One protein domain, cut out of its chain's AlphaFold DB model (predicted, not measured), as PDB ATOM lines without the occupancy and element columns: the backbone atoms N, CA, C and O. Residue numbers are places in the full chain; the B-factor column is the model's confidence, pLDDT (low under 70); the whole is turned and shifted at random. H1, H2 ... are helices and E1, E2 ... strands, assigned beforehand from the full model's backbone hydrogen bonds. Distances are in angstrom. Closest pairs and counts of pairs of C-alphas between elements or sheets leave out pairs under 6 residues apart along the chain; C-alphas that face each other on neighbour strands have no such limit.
ATOM      1  N   LEU A   4     292.467 262.305 243.397       87.38
ATOM      2  CA  LEU A   4     293.381 263.013 242.496       87.38
ATOM      3  C   LEU A   4     294.407 262.059 241.874       87.38
ATOM      4  O   LEU A   4     294.679 262.129 240.676       87.38
ATOM      5  N   GLU A   5     294.940 261.131 242.671       88.88
ATOM      6  CA  GLU A   5     295.879 260.114 242.188       88.88
ATOM      7  C   GLU A   5     295.204 259.153 241.207       88.88
ATOM      8  O   GLU A   5     295.775 258.844 240.162       88.88
ATOM      9  N   ILE A   6     293.980 258.705 241.504       88.06
ATOM     10  CA  ILE A   6     293.212 257.810 240.627       88.06
ATOM     11  C   ILE A   6     292.930 258.483 239.281       88.06
ATOM     12  O   ILE A   6     293.215 257.922 238.220       88.06
ATOM     13  N   THR A   7     292.380 259.697 239.312       92.88
ATOM     14  CA  THR A   7     291.928 260.395 238.106       92.88
ATOM     15  C   THR A   7     293.085 260.897 237.253       92.88
ATOM     16  O   THR A   7     292.895 261.071 236.055       92.88
ATOM     17  N   SER A   8     294.291 261.057 237.815       92.94
ATOM     18  CA  SER A   8     295.499 261.426 237.054       92.94
ATOM     19  C   SER A   8     295.863 260.428 235.945       92.94
ATOM     20  O   SER A   8     296.552 260.785 234.993       92.94
ATOM     21  N   ARG A   9     295.388 259.179 236.053       92.38
ATOM     22  CA  ARG A   9     295.601 258.101 235.071       92.38
ATOM     23  C   ARG A   9     294.445 257.958 234.076       92.38
ATOM     24  O   ARG A   9     294.445 257.037 233.264       92.38
ATOM     25  N   CYS A  10     293.439 258.823 234.176       95.94
ATOM     26  CA  CYS A  10     292.242 258.801 233.349       95.94
ATOM     27  C   CYS A  10     292.206 260.008 232.403       95.94
ATOM     28  O   CYS A  10     292.941 260.982 232.554       95.94
ATOM     29  N   THR A  11     291.309 259.944 231.428       97.25
ATOM     30  CA  THR A  11     290.985 261.038 230.509       97.25
ATOM     31  C   THR A  11     289.535 261.476 230.715       97.25
ATOM     32  O   THR A  11     288.787 260.809 231.428       97.25
ATOM     33  N   GLN A  12     289.141 262.612 230.127       96.25
ATOM     34  CA  GLN A  12     287.769 263.145 230.210       96.25
ATOM     35  C   GLN A  12     287.238 263.258 231.653       96.25
ATOM     36  O   GLN A  12     286.102 262.894 231.948       96.25
ATOM     37  N   VAL A  13     288.084 263.732 232.571       97.00
ATOM     38  CA  VAL A  13     287.741 263.850 233.993       97.00
ATOM     39  C   VAL A  13     286.789 265.030 234.196       97.00
ATOM     40  O   VAL A  13     287.146 266.172 233.913       97.00
ATOM     41  N   ILE A  14     285.582 264.756 234.694       97.31
ATOM     42  CA  ILE A  14     284.543 265.754 234.962       97.31
ATOM     43  C   ILE A  14     284.037 265.574 236.391       97.31
ATOM     44  O   ILE A  14     283.473 264.533 236.734       97.31
ATOM     45  N   ASP A  15     284.187 266.610 237.210       96.12
ATOM     46  CA  ASP A  15     283.581 266.668 238.537       96.12
ATOM     47  C   ASP A  15     282.075 266.967 238.424       96.12
ATOM     48  O   ASP A  15     281.660 267.947 237.800       96.12
ATOM     49  N   LYS A  16     281.241 266.092 238.994       96.81
ATOM     50  CA  LYS A  16     279.775 266.224 239.059       96.81
ATOM     51  C   LYS A  16     279.294 266.512 240.489       96.81
ATOM     52  O   LYS A  16     278.111 266.349 240.790       96.81
ATOM     53  N   GLY A  17     280.196 266.890 241.392       93.69
ATOM     54  CA  GLY A  17     279.959 267.141 242.812       93.69
ATOM     55  C   GLY A  17     279.829 265.854 243.629       93.69
ATOM     56  O   GLY A  17     280.636 265.576 244.515       93.69
ATOM     57  N   ARG A  18     278.818 265.028 243.330       91.56
ATOM     58  CA  ARG A  18     278.580 263.762 244.058       91.56
ATOM     59  C   ARG A  18     279.513 262.628 243.621       91.56
ATOM     60  O   ARG A  18     279.719 261.665 244.357       91.56
ATOM     61  N   TYR A  19     280.035 262.720 242.409       96.06
ATOM     62  CA  TYR A  19     280.965 261.761 241.834       96.06
ATOM     63  C   TYR A  19     281.837 262.464 240.792       96.06
ATOM     64  O   TYR A  19     281.483 263.530 240.289       96.06
ATOM     65  N   VAL A  20     282.954 261.840 240.442       97.44
ATOM     66  CA  VAL A  20     283.824 262.236 239.337       97.44
ATOM     67  C   VAL A  20     283.673 261.211 238.221       97.44
ATOM     68  O   VAL A  20     283.914 260.023 238.417       97.44
ATOM     69  N   GLN A  21     283.253 261.666 237.047       97.88
ATOM     70  CA  GLN A  21     283.209 260.852 235.835       97.88
ATOM     71  C   GLN A  21     284.575 260.902 235.153       97.88
ATOM     72  O   GLN A  21     285.177 261.970 235.071       97.88
ATOM     73  N   ALA A  22     285.070 259.764 234.673       97.88
ATOM     74  CA  ALA A  22     286.313 259.705 233.916       97.88
ATOM     75  C   ALA A  22     286.347 258.488 232.982       97.88
ATOM     76  O   ALA A  22     285.668 257.487 233.211       97.88
ATOM     77  N   THR A  23     287.195 258.544 231.960       98.19
ATOM     78  CA  THR A  23     287.470 257.430 231.046       98.19
ATOM     79  C   THR A  23     288.851 256.851 231.332       98.19
ATOM     80  O   THR A  23     289.866 257.547 231.246       98.19
ATOM     81  N   ARG A  24     288.909 255.562 231.663       96.69
ATOM     82  CA  ARG A  24     290.159 254.810 231.851       96.69
ATOM     83  C   ARG A  24     290.940 254.661 230.543       96.69
ATOM     84  O   ARG A  24     290.386 254.797 229.455       96.69
ATOM     85  N   ALA A  25     292.215 254.282 230.648       96.12
ATOM     86  CA  ALA A  25     293.071 253.999 229.493       96.12
ATOM     87  C   ALA A  25     292.534 252.878 228.574       96.12
ATOM     88  O   ALA A  25     292.807 252.882 227.379       96.12
ATOM     89  N   ASP A  26     291.740 251.944 229.109       95.88
ATOM     90  CA  ASP A  26     291.075 250.871 228.353       95.88
ATOM     91  C   ASP A  26     289.702 251.279 227.776       95.88
ATOM     92  O   ASP A  26     288.900 250.425 227.387       95.88
ATOM     93  N   GLY A  27     289.391 252.579 227.770       97.12
ATOM     94  CA  GLY A  27     288.143 253.135 227.248       97.12
ATOM     95  C   GLY A  27     286.912 252.848 228.110       97.12
ATOM     96  O   GLY A  27     285.791 253.065 227.657       97.12
ATOM     97  N   LEU A  28     287.068 252.310 229.325       97.12
ATOM     98  CA  LEU A  28     285.944 252.148 230.243       97.12
ATOM     99  C   LEU A  28     285.602 253.488 230.910       97.12
ATOM    100  O   LEU A  28     286.439 254.072 231.599       97.12
ATOM    101  N   GLU A  29     284.357 253.935 230.756       97.75
ATOM    102  CA  GLU A  29     283.810 255.029 231.557       97.75
ATOM    103  C   GLU A  29     283.505 254.546 232.981       97.75
ATOM    104  O   GLU A  29     282.849 253.522 233.190       97.75
ATOM    105  N   VAL A  30     284.015 255.280 233.966       97.06
ATOM    106  CA  VAL A  30     283.869 254.995 235.391       97.06
ATOM    107  C   VAL A  30     283.424 256.237 236.149       97.06
ATOM    108  O   VAL A  30     283.705 257.372 235.765       97.06
ATOM    109  N   PHE A  31     282.744 255.996 237.265       97.19
ATOM    110  CA  PHE A  31     282.192 257.027 238.136       97.19
ATOM    111  C   PHE A  31     282.774 256.832 239.531       97.19
ATOM    112  O   PHE A  31     282.411 255.884 240.229       97.19
ATOM    113  N   PHE A  32     283.726 257.675 239.910       96.75
ATOM    114  CA  PHE A  32     284.369 257.623 241.215       96.75
ATOM    115  C   PHE A  32     283.566 258.420 242.235       96.75
ATOM    116  O   PHE A  32     283.230 259.576 242.003       96.75
ATOM    117  N   ASP A  33     283.263 257.818 243.374       95.81
ATOM    118  CA  ASP A  33     282.500 258.467 244.435       95.81
ATOM    119  C   ASP A  33     283.362 259.514 245.150       95.81
ATOM    120  O   ASP A  33     284.527 259.240 245.444       95.81
ATOM    121  N   THR A  34     282.800 260.685 245.463       95.25
ATOM    122  CA  THR A  34     283.489 261.707 246.278       95.25
ATOM    123  C   THR A  34     283.382 261.445 247.780       95.25
ATOM    124  O   THR A  34     284.136 262.019 248.564       95.25
ATOM    125  N   ALA A  35     282.480 260.550 248.189       93.62
ATOM    126  CA  ALA A  35     282.325 260.125 249.573       93.62
ATOM    127  C   ALA A  35     283.522 259.291 250.060       93.62
ATOM    128  O   ALA A  35     284.122 258.519 249.310       93.62
ATOM    129  N   SER A  36     283.837 259.422 251.348       89.56
ATOM    130  CA  SER A  36     284.959 258.742 252.007       89.56
ATOM    131  C   SER A  36     284.543 257.523 252.838       89.56
ATOM    132  O   SER A  36     285.331 257.045 253.651       89.56
ATOM    133  N   ASP A  37     283.312 257.025 252.684       90.81
ATOM    134  CA  ASP A  37     282.876 255.815 253.384       90.81
ATOM    135  C   ASP A  37     283.621 254.564 252.862       90.81
ATOM    136  O   ASP A  37     284.170 254.578 251.748       90.81
ATOM    137  N   PRO A  38     283.673 253.471 253.649       90.19
ATOM    138  CA  PRO A  38     284.424 252.273 253.277       90.19
ATOM    139  C   PRO A  38     284.001 251.666 251.935       90.19
ATOM    140  O   PRO A  38     284.865 251.255 251.156       90.19
ATOM    141  N   VAL A  39     282.697 251.655 251.626       91.62
ATOM    142  CA  VAL A  39     282.178 251.083 250.376       91.62
ATOM    143  C   VAL A  39     282.585 251.946 249.188       91.62
ATOM    144  O   VAL A  39     283.087 251.413 248.200       91.62
ATOM    145  N   SER A  40     282.437 253.268 249.287       93.00
ATOM    146  CA  SER A  40     282.870 254.209 248.244       93.00
ATOM    147  C   SER A  40     284.378 254.129 247.994       93.00
ATOM    148  O   SER A  40     284.822 254.039 246.847       93.00
ATOM    149  N   THR A  41     285.182 254.070 249.060       92.44
ATOM    150  CA  THR A  41     286.644 253.935 248.955       92.44
ATOM    151  C   THR A  41     287.040 252.641 248.247       92.44
ATOM    152  O   THR A  41     287.888 252.652 247.349       92.44
ATOM    153  N   TRP A  42     286.415 251.526 248.625       92.88
ATOM    154  CA  TRP A  42     286.661 250.225 248.015       92.88
ATOM    155  C   TRP A  42     286.182 250.166 246.557       92.88
ATOM    156  O   TRP A  42     286.938 249.746 245.679       92.88
ATOM    157  N   LEU A  43     284.983 250.670 246.252       94.44
ATOM    158  CA  LEU A  43     284.467 250.730 244.882       94.44
ATOM    159  C   LEU A  43     285.340 251.596 243.975       94.44
ATOM    160  O   LEU A  43     285.560 251.235 242.819       94.44
ATOM    161  N   ASN A  44     285.883 252.703 244.480       95.56
ATOM    162  CA  ASN A  44     286.834 253.514 243.726       95.56
ATOM    163  C   ASN A  44     288.107 252.729 243.392       95.56
ATOM    164  O   ASN A  44     288.588 252.810 242.261       95.56
ATOM    165  N   ALA A  45     288.611 251.914 244.322       93.44
ATOM    166  CA  ALA A  45     289.747 251.034 244.063       93.44
ATOM    167  C   ALA A  45     289.444 249.994 242.977       93.44
ATOM    168  O   ALA A  45     290.264 249.792 242.074       93.44
ATOM    169  N   VAL A  46     288.258 249.380 243.031       94.38
ATOM    170  CA  VAL A  46     287.797 248.411 242.029       94.38
ATOM    171  C   VAL A  46     287.647 249.072 240.662       94.38
ATOM    172  O   VAL A  46     288.189 248.570 239.685       94.38
ATOM    173  N   ARG A  47     286.968 250.219 240.571       95.94
ATOM    174  CA  ARG A  47     286.792 250.952 239.306       95.94
ATOM    175  C   ARG A  47     288.124 251.374 238.697       95.94
ATOM    176  O   ARG A  47     288.265 251.309 237.480       95.94
ATOM    177  N   ALA A  48     289.090 251.773 239.524       94.94
ATOM    178  CA  ALA A  48     290.400 252.226 239.066       94.94
ATOM    179  C   ALA A  48     291.270 251.090 238.506       94.94
ATOM    180  O   ALA A  48     291.963 251.302 237.516       94.94
ATOM    181  N   ASN A  49     291.238 249.903 239.123       92.94
ATOM    182  CA  ASN A  49     292.240 248.856 238.864       92.94
ATOM    183  C   ASN A  49     291.662 247.528 238.356       92.94
ATOM    184  O   ASN A  49     292.393 246.717 237.798       92.94
ATOM    185  N   GLY A  50     290.372 247.276 238.566       92.12
ATOM    186  CA  GLY A  50     289.736 246.016 238.202       92.12
ATOM    187  C   GLY A  50     289.598 245.843 236.691       92.12
ATOM    188  O   GLY A  50     289.436 246.811 235.939       92.12
ATOM    189  N   GLU A  51     289.597 244.591 236.243       94.94
ATOM    190  CA  GLU A  51     289.192 244.247 234.880       94.94
ATOM    191  C   GLU A  51     287.751 244.693 234.612       94.94
ATOM    192  O   GLU A  51     286.923 244.731 235.525       94.94
ATOM    193  N   ARG A  52     287.420 244.983 233.348       95.56
ATOM    194  CA  ARG A  52     286.091 245.492 232.962       95.56
ATOM    195  C   ARG A  52     284.953 244.634 233.527       95.56
ATOM    196  O   ARG A  52     284.045 245.165 234.161       95.56
ATOM    197  N   LYS A  53     285.041 243.308 233.363       94.62
ATOM    198  CA  LYS A  53     284.055 242.346 233.887       94.62
ATOM    199  C   LYS A  53     283.911 242.458 235.408       94.62
ATOM    200  O   LYS A  53     282.793 242.543 235.910       94.62
ATOM    201  N   THR A  54     285.032 242.501 236.123       92.06
ATOM    202  CA  THR A  54     285.056 242.653 237.582       92.06
ATOM    203  C   THR A  54     284.418 243.966 238.007       92.06
ATOM    204  O   THR A  54     283.593 243.957 238.917       92.06
ATOM    205  N   VAL A  55     284.716 245.080 237.332       94.88
ATOM    206  CA  VAL A  55     284.096 246.382 237.632       94.88
ATOM    207  C   VAL A  55     282.577 246.307 237.498       94.88
ATOM    208  O   VAL A  55     281.875 246.717 238.420       94.88
ATOM    209  N   PHE A  56     282.066 245.748 236.398       94.38
ATOM    210  CA  PHE A  56     280.624 245.647 236.154       94.38
ATOM    211  C   PHE A  56     279.904 244.859 237.249       94.38
ATOM    212  O   PHE A  56     278.953 245.363 237.849       94.38
ATOM    213  N   LEU A  57     280.386 243.647 237.536       94.25
ATOM    214  CA  LEU A  57     279.774 242.762 238.527       94.25
ATOM    215  C   LEU A  57     279.864 243.356 239.933       94.25
ATOM    216  O   LEU A  57     278.874 243.393 240.662       94.25
ATOM    217  N   THR A  58     281.038 243.875 240.289       93.56
ATOM    218  CA  THR A  58     281.295 244.401 241.630       93.56
ATOM    219  C   THR A  58     280.453 245.634 241.932       93.56
ATOM    220  O   THR A  58     279.851 245.722 242.999       93.56
ATOM    221  N   VAL A  59     280.384 246.586 240.994       94.62
ATOM    222  CA  VAL A  59     279.584 247.804 241.175       94.62
ATOM    223  C   VAL A  59     278.103 247.454 241.290       94.62
ATOM    224  O   VAL A  59     277.440 247.959 242.197       94.62
ATOM    225  N   GLY A  60     277.594 246.584 240.409       95.00
ATOM    226  CA  GLY A  60     276.195 246.158 240.440       95.00
ATOM    227  C   GLY A  60     275.823 245.499 241.768       95.00
ATOM    228  O   GLY A  60     274.830 245.879 242.386       95.00
ATOM    229  N   LEU A  61     276.661 244.579 242.246       94.88
ATOM    230  CA  LEU A  61     276.423 243.859 243.493       94.88
ATOM    231  C   LEU A  61     276.497 244.774 244.719       94.88
ATOM    232  O   LEU A  61     275.579 244.780 245.533       94.88
ATOM    233  N   ALA A  62     277.539 245.601 244.826       94.12
ATOM    234  CA  ALA A  62     277.714 246.493 245.970       94.12
ATOM    235  C   ALA A  62     276.586 247.525 246.081       94.12
ATOM    236  O   ALA A  62     276.013 247.709 247.153       94.12
ATOM    237  N   ARG A  63     276.237 248.188 244.968       94.12
ATOM    238  CA  ARG A  63     275.150 249.176 244.961       94.12
ATOM    239  C   ARG A  63     273.790 248.513 245.168       94.12
ATOM    240  O   ARG A  63     272.963 249.075 245.879       94.12
ATOM    241  N   GLY A  64     273.582 247.317 244.616       96.50
ATOM    242  CA  GLY A  64     272.384 246.515 244.863       96.50
ATOM    243  C   GLY A  64     272.203 246.183 246.345       96.50
ATOM    244  O   GLY A  64     271.127 246.416 246.887       96.50
ATOM    245  N   LEU A  65     273.263 245.731 247.022       96.31
ATOM    246  CA  LEU A  65     273.230 245.446 248.461       96.31
ATOM    247  C   LEU A  65     272.997 246.704 249.306       96.31
ATOM    248  O   LEU A  65     272.223 246.652 250.252       96.31
ATOM    249  N   GLN A  66     273.595 247.846 248.953       95.31
ATOM    250  CA  GLN A  66     273.314 249.110 249.648       95.31
ATOM    251  C   GLN A  66     271.855 249.550 249.492       95.31
ATOM    252  O   GLN A  66     271.250 250.039 250.441       95.31
ATOM    253  N   ILE A  67     271.268 249.364 248.305       97.00
ATOM    254  CA  ILE A  67     269.839 249.619 248.094       97.00
ATOM    255  C   ILE A  67     269.007 248.651 248.941       97.00
ATOM    256  O   ILE A  67     268.083 249.096 249.615       97.00
ATOM    257  N   ALA A  68     269.342 247.359 248.939       97.56
ATOM    258  CA  ALA A  68     268.655 246.355 249.749       97.56
ATOM    259  C   ALA A  68     268.711 246.699 251.246       97.56
ATOM    260  O   ALA A  68     267.684 246.632 251.917       97.56
ATOM    261  N   LEU A  69     269.868 247.148 251.745       96.94
ATOM    262  CA  LEU A  69     270.030 247.586 253.128       96.94
ATOM    263  C   LEU A  69     269.110 248.770 253.443       96.94
ATOM    264  O   LEU A  69     268.370 248.704 254.415       96.94
ATOM    265  N   ASN A  70     269.059 249.790 252.580       97.12
ATOM    266  CA  ASN A  70     268.152 250.930 252.766       97.12
ATOM    267  C   ASN A  70     266.669 250.505 252.819       97.12
ATOM    268  O   ASN A  70     265.875 251.098 253.550       97.12
ATOM    269  N   TYR A  71     266.265 249.494 252.037       98.12
ATOM    270  CA  TYR A  71     264.914 248.930 252.130       98.12
ATOM    271  C   TYR A  71     264.694 248.212 253.466       98.12
ATOM    272  O   TYR A  71     263.671 248.445 254.109       98.12
ATOM    273  N   ALA A  72     265.646 247.387 253.905       97.75
ATOM    274  CA  ALA A  72     265.559 246.661 255.169       97.75
ATOM    275  C   ALA A  72     265.587 247.594 256.396       97.75
ATOM    276  O   ALA A  72     264.878 247.355 257.367       97.75
ATOM    277  N   GLU A  73     266.335 248.699 256.348       97.00
ATOM    278  CA  GLU A  73     266.318 249.756 257.371       97.00
ATOM    279  C   GLU A  73     264.940 250.394 257.533       97.00
ATOM    280  O   GLU A  73     264.534 250.728 258.645       97.00
ATOM    281  N   LYS A  74     264.212 250.559 256.426       97.75
ATOM    282  CA  LYS A  74     262.925 251.254 256.426       97.75
ATOM    283  C   LYS A  74     261.729 250.334 256.669       97.75
ATOM    284  O   LYS A  74     260.733 250.785 257.229       97.75
ATOM    285  N   TYR A  75     261.800 249.092 256.201       98.00
ATOM    286  CA  TYR A  75     260.643 248.194 256.142       98.00
ATOM    287  C   TYR A  75     260.907 246.789 256.686       98.00
ATOM    288  O   TYR A  75     259.952 246.031 256.823       98.00
ATOM    289  N   GLY A  76     262.165 246.434 256.941       96.06
ATOM    290  CA  GLY A  76     262.555 245.087 257.343       96.06
ATOM    291  C   GLY A  76     262.752 244.920 258.845       96.06
ATOM    292  O   GLY A  76     262.786 245.880 259.625       96.06
ATOM    293  N   GLU A  77     262.931 243.669 259.243       97.50
ATOM    294  CA  GLU A  77     263.287 243.266 260.599       97.50
ATOM    295  C   GLU A  77     264.807 243.306 260.826       97.50
ATOM    296  O   GLU A  77     265.611 243.446 259.903       97.50
ATOM    297  N   GLU A  78     265.222 243.196 262.090       96.94
ATOM    298  CA  GLU A  78     266.639 243.224 262.472       96.94
ATOM    299  C   GLU A  78     267.458 242.136 261.778       96.94
ATOM    300  O   GLU A  78     268.496 242.438 261.193       96.94
ATOM    301  N   ALA A  79     266.932 240.911 261.725       96.81
ATOM    302  CA  ALA A  79     267.599 239.787 261.079       96.81
ATOM    303  C   ALA A  79     267.870 240.026 259.579       96.81
ATOM    304  O   ALA A  79     268.912 239.624 259.064       96.81
ATOM    305  N   GLU A  80     266.962 240.702 258.867       97.00
ATOM    306  CA  GLU A  80     267.133 241.009 257.441       97.00
ATOM    307  C   GLU A  80     268.228 242.061 257.226       97.00
ATOM    308  O   GLU A  80     269.067 241.916 256.333       97.00
ATOM    309  N   ARG A  81     268.259 243.097 258.076       97.62
ATOM    310  CA  ARG A  81     269.306 244.129 258.046       97.62
ATOM    311  C   ARG A  81     270.681 243.529 258.313       97.62
ATOM    312  O   ARG A  81     271.606 243.774 257.541       97.62
ATOM    313  N   GLU A  82     270.800 242.721 259.363       97.19
ATOM    314  CA  GLU A  82     272.052 242.054 259.724       97.19
ATOM    315  C   GLU A  82     272.534 241.117 258.616       97.19
ATOM    316  O   GLU A  82     273.705 241.163 258.233       97.19
ATOM    317  N   ALA A  83     271.635 240.318 258.034       96.44
ATOM    318  CA  ALA A  83     271.984 239.425 256.936       96.44
ATOM    319  C   ALA A  83     272.557 240.195 255.734       96.44
ATOM    320  O   ALA A  83     273.577 239.789 255.174       96.44
ATOM    321  N   ILE A  84     271.948 241.321 255.349       96.62
ATOM    322  CA  ILE A  84     272.439 242.156 254.241       96.62
ATOM    323  C   ILE A  84     273.773 242.822 254.602       96.62
ATOM    324  O   ILE A  84     274.689 242.842 253.776       96.62
ATOM    325  N   GLN A  85     273.911 243.322 255.830       95.69
ATOM    326  CA  GLN A  85     275.145 243.932 256.321       95.69
ATOM    327  C   GLN A  85     276.326 242.949 256.253       95.69
ATOM    328  O   GLN A  85     277.382 243.287 255.715       95.69
ATOM    329  N   VAL A  86     276.120 241.694 256.669       94.81
ATOM    330  CA  VAL A  86     277.124 240.622 256.549       94.81
ATOM    331  C   VAL A  86     277.517 240.378 255.088       94.81
ATOM    332  O   VAL A  86     278.697 240.178 254.791       94.81
ATOM    333  N   GLN A  87     276.567 240.424 254.146       94.69
ATOM    334  CA  GLN A  87     276.880 240.282 252.717       94.69
ATOM    335  C   GLN A  87     277.732 241.445 252.193       94.69
ATOM    336  O   GLN A  87     278.667 241.215 251.422       94.69
ATOM    337  N   ILE A  88     277.461 242.680 252.630       93.38
ATOM    338  CA  ILE A  88     278.276 243.856 252.285       93.38
ATOM    339  C   ILE A  88     279.703 243.681 252.817       93.38
ATOM    340  O   ILE A  88     280.664 243.855 252.070       93.38
ATOM    341  N   GLU A  89     279.867 243.273 254.072       92.75
ATOM    342  CA  GLU A  89     281.187 243.042 254.678       92.75
ATOM    343  C   GLU A  89     281.958 241.902 253.990       92.75
ATOM    344  O   GLU A  89     283.163 242.002 253.724       92.75
ATOM    345  N   SER A  90     281.257 240.828 253.624       90.50
ATOM    346  CA  SER A  90     281.825 239.708 252.869       90.50
ATOM    347  C   SER A  90     282.275 240.132 251.462       90.50
ATOM    348  O   SER A  90     283.324 239.704 250.972       90.50
ATOM    349  N   LEU A  91     281.532 241.041 250.825       89.00
ATOM    350  CA  LEU A  91     281.912 241.633 249.547       89.00
ATOM    351  C   LEU A  91     283.163 242.517 249.677       89.00
ATOM    352  O   LEU A  91     284.100 242.355 248.895       89.00
ATOM    353  N   LEU A  92     283.216 243.396 250.684       87.75
ATOM    354  CA  LEU A  92     284.363 244.285 250.926       87.75
ATOM    355  C   LEU A  92     285.652 243.514 251.233       87.75
ATOM    356  O   LEU A  92     286.734 243.925 250.818       87.75
ATOM    357  N   SER A  93     285.540 242.373 251.915       86.06
ATOM    358  CA  SER A  93     286.669 241.473 252.189       86.06
ATOM    359  C   SER A  93     287.077 240.600 250.992       86.06
ATOM    360  O   SER A  93     287.993 239.788 251.114       86.06
TER     361      SER A  93
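What this domain is: This is residues 4 to 93 of the 100 residues of an uncharacterized protein of Turneriella parva (strain ATCC BAA-1111 / DSM 21527 / NCTC 11395 / H) (UniProt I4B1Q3). A small three-stranded sheet, E1, E2 and E3, stands at one end of an elongated domain, with H2 packed over its edge strand E3; the long helix H3 then runs back past H2 and onward away from the sheet, and H4 folds back on its far part as a helical hairpin. The last residues of H4 come near H2, while the short H1 only grazes the sheet. The printed part has 90 residues with four named helices and three named strands, in the order H1, E1, E2, E3, H2, H3, H4; the sheet order is E1, E2, E3, antiparallel throughout, and the class is mixed, helices and strands. It is only just compact, close to loose, with a radius of gyration of the C-alphas of 14.6 A and spans of 45 by 26 by 16 A.

How they stand to each other: H1, residues 4 to 7, only grazes the sheet with residues 6 to 7. E1, residues 11 to 15, E2, residues 19 to 23, and E3, residues 29 to 33, form a meander, each strand the antiparallel neighbour of the one before. E1 and E2 are a hairpin at 168 degrees, with N 14 and O 21 at 2.8 A. E2 and E3 are a hairpin at 155 degrees, with N 20 and O 32 at 2.8 A. H2, residues 38 to 49, is on the sheet at a height of 7.6 A, over E3, and runs along the strands, at 21 degrees to E3 on the local plane; their closest C-alphas, of Phe 32 and Asn 44, are 5.4 A apart. H1 is close to H2 but not clearly touching; their closest C-alphas, of Ile 6 and Ala 48, are 6.4 A apart. H3, residues 52 to 75, touches H2 with residues 54 to 62 alone, in a helical hairpin at a shallow tilt of 16 degrees, opposite ways; their closest C-alphas, of Arg 47 and Val 55, are 5.6 A apart. H4, residues 78 to 92, touches residues 62 to 73 of H3 alone, in a second helical hairpin at a shallow tilt of 19 degrees, opposite ways; the closest C-alphas, of Ala 72 and Arg 81, are 5.4 A apart. H2 and H4 are close but not clearly touching, with the closest C-alphas, of Trp 42 and Leu 92, 7.0 A apart. H3 and H4 are not on the sheet. In H2, H3 and H4 every O i to N i+4 pair is within hydrogen-bond range; H1 is too short for such a pair.

Where its parts are: H1 begins at C-alpha 4, (293.381, 263.013, 242.496). E1, E2 and E3 measure 12.3 A, 13.3 A and 13.4 A from first to last C-alpha. H2 measures 16.7 A, H3 34.5 A and H4 21.2 A. H3 begins at C-alpha 52, (286.091, 245.492, 232.962), and H4 ends at C-alpha 92, (284.363, 244.285, 250.926).

The domain as a whole: The two C-alphas farthest apart, of Thr 11 and Glu 77, are 44.6 A apart. The printed part has no cut, and its six links between named elements are tight. The mean pLDDT of the printed part is 94.8, and no printed residue is under 70.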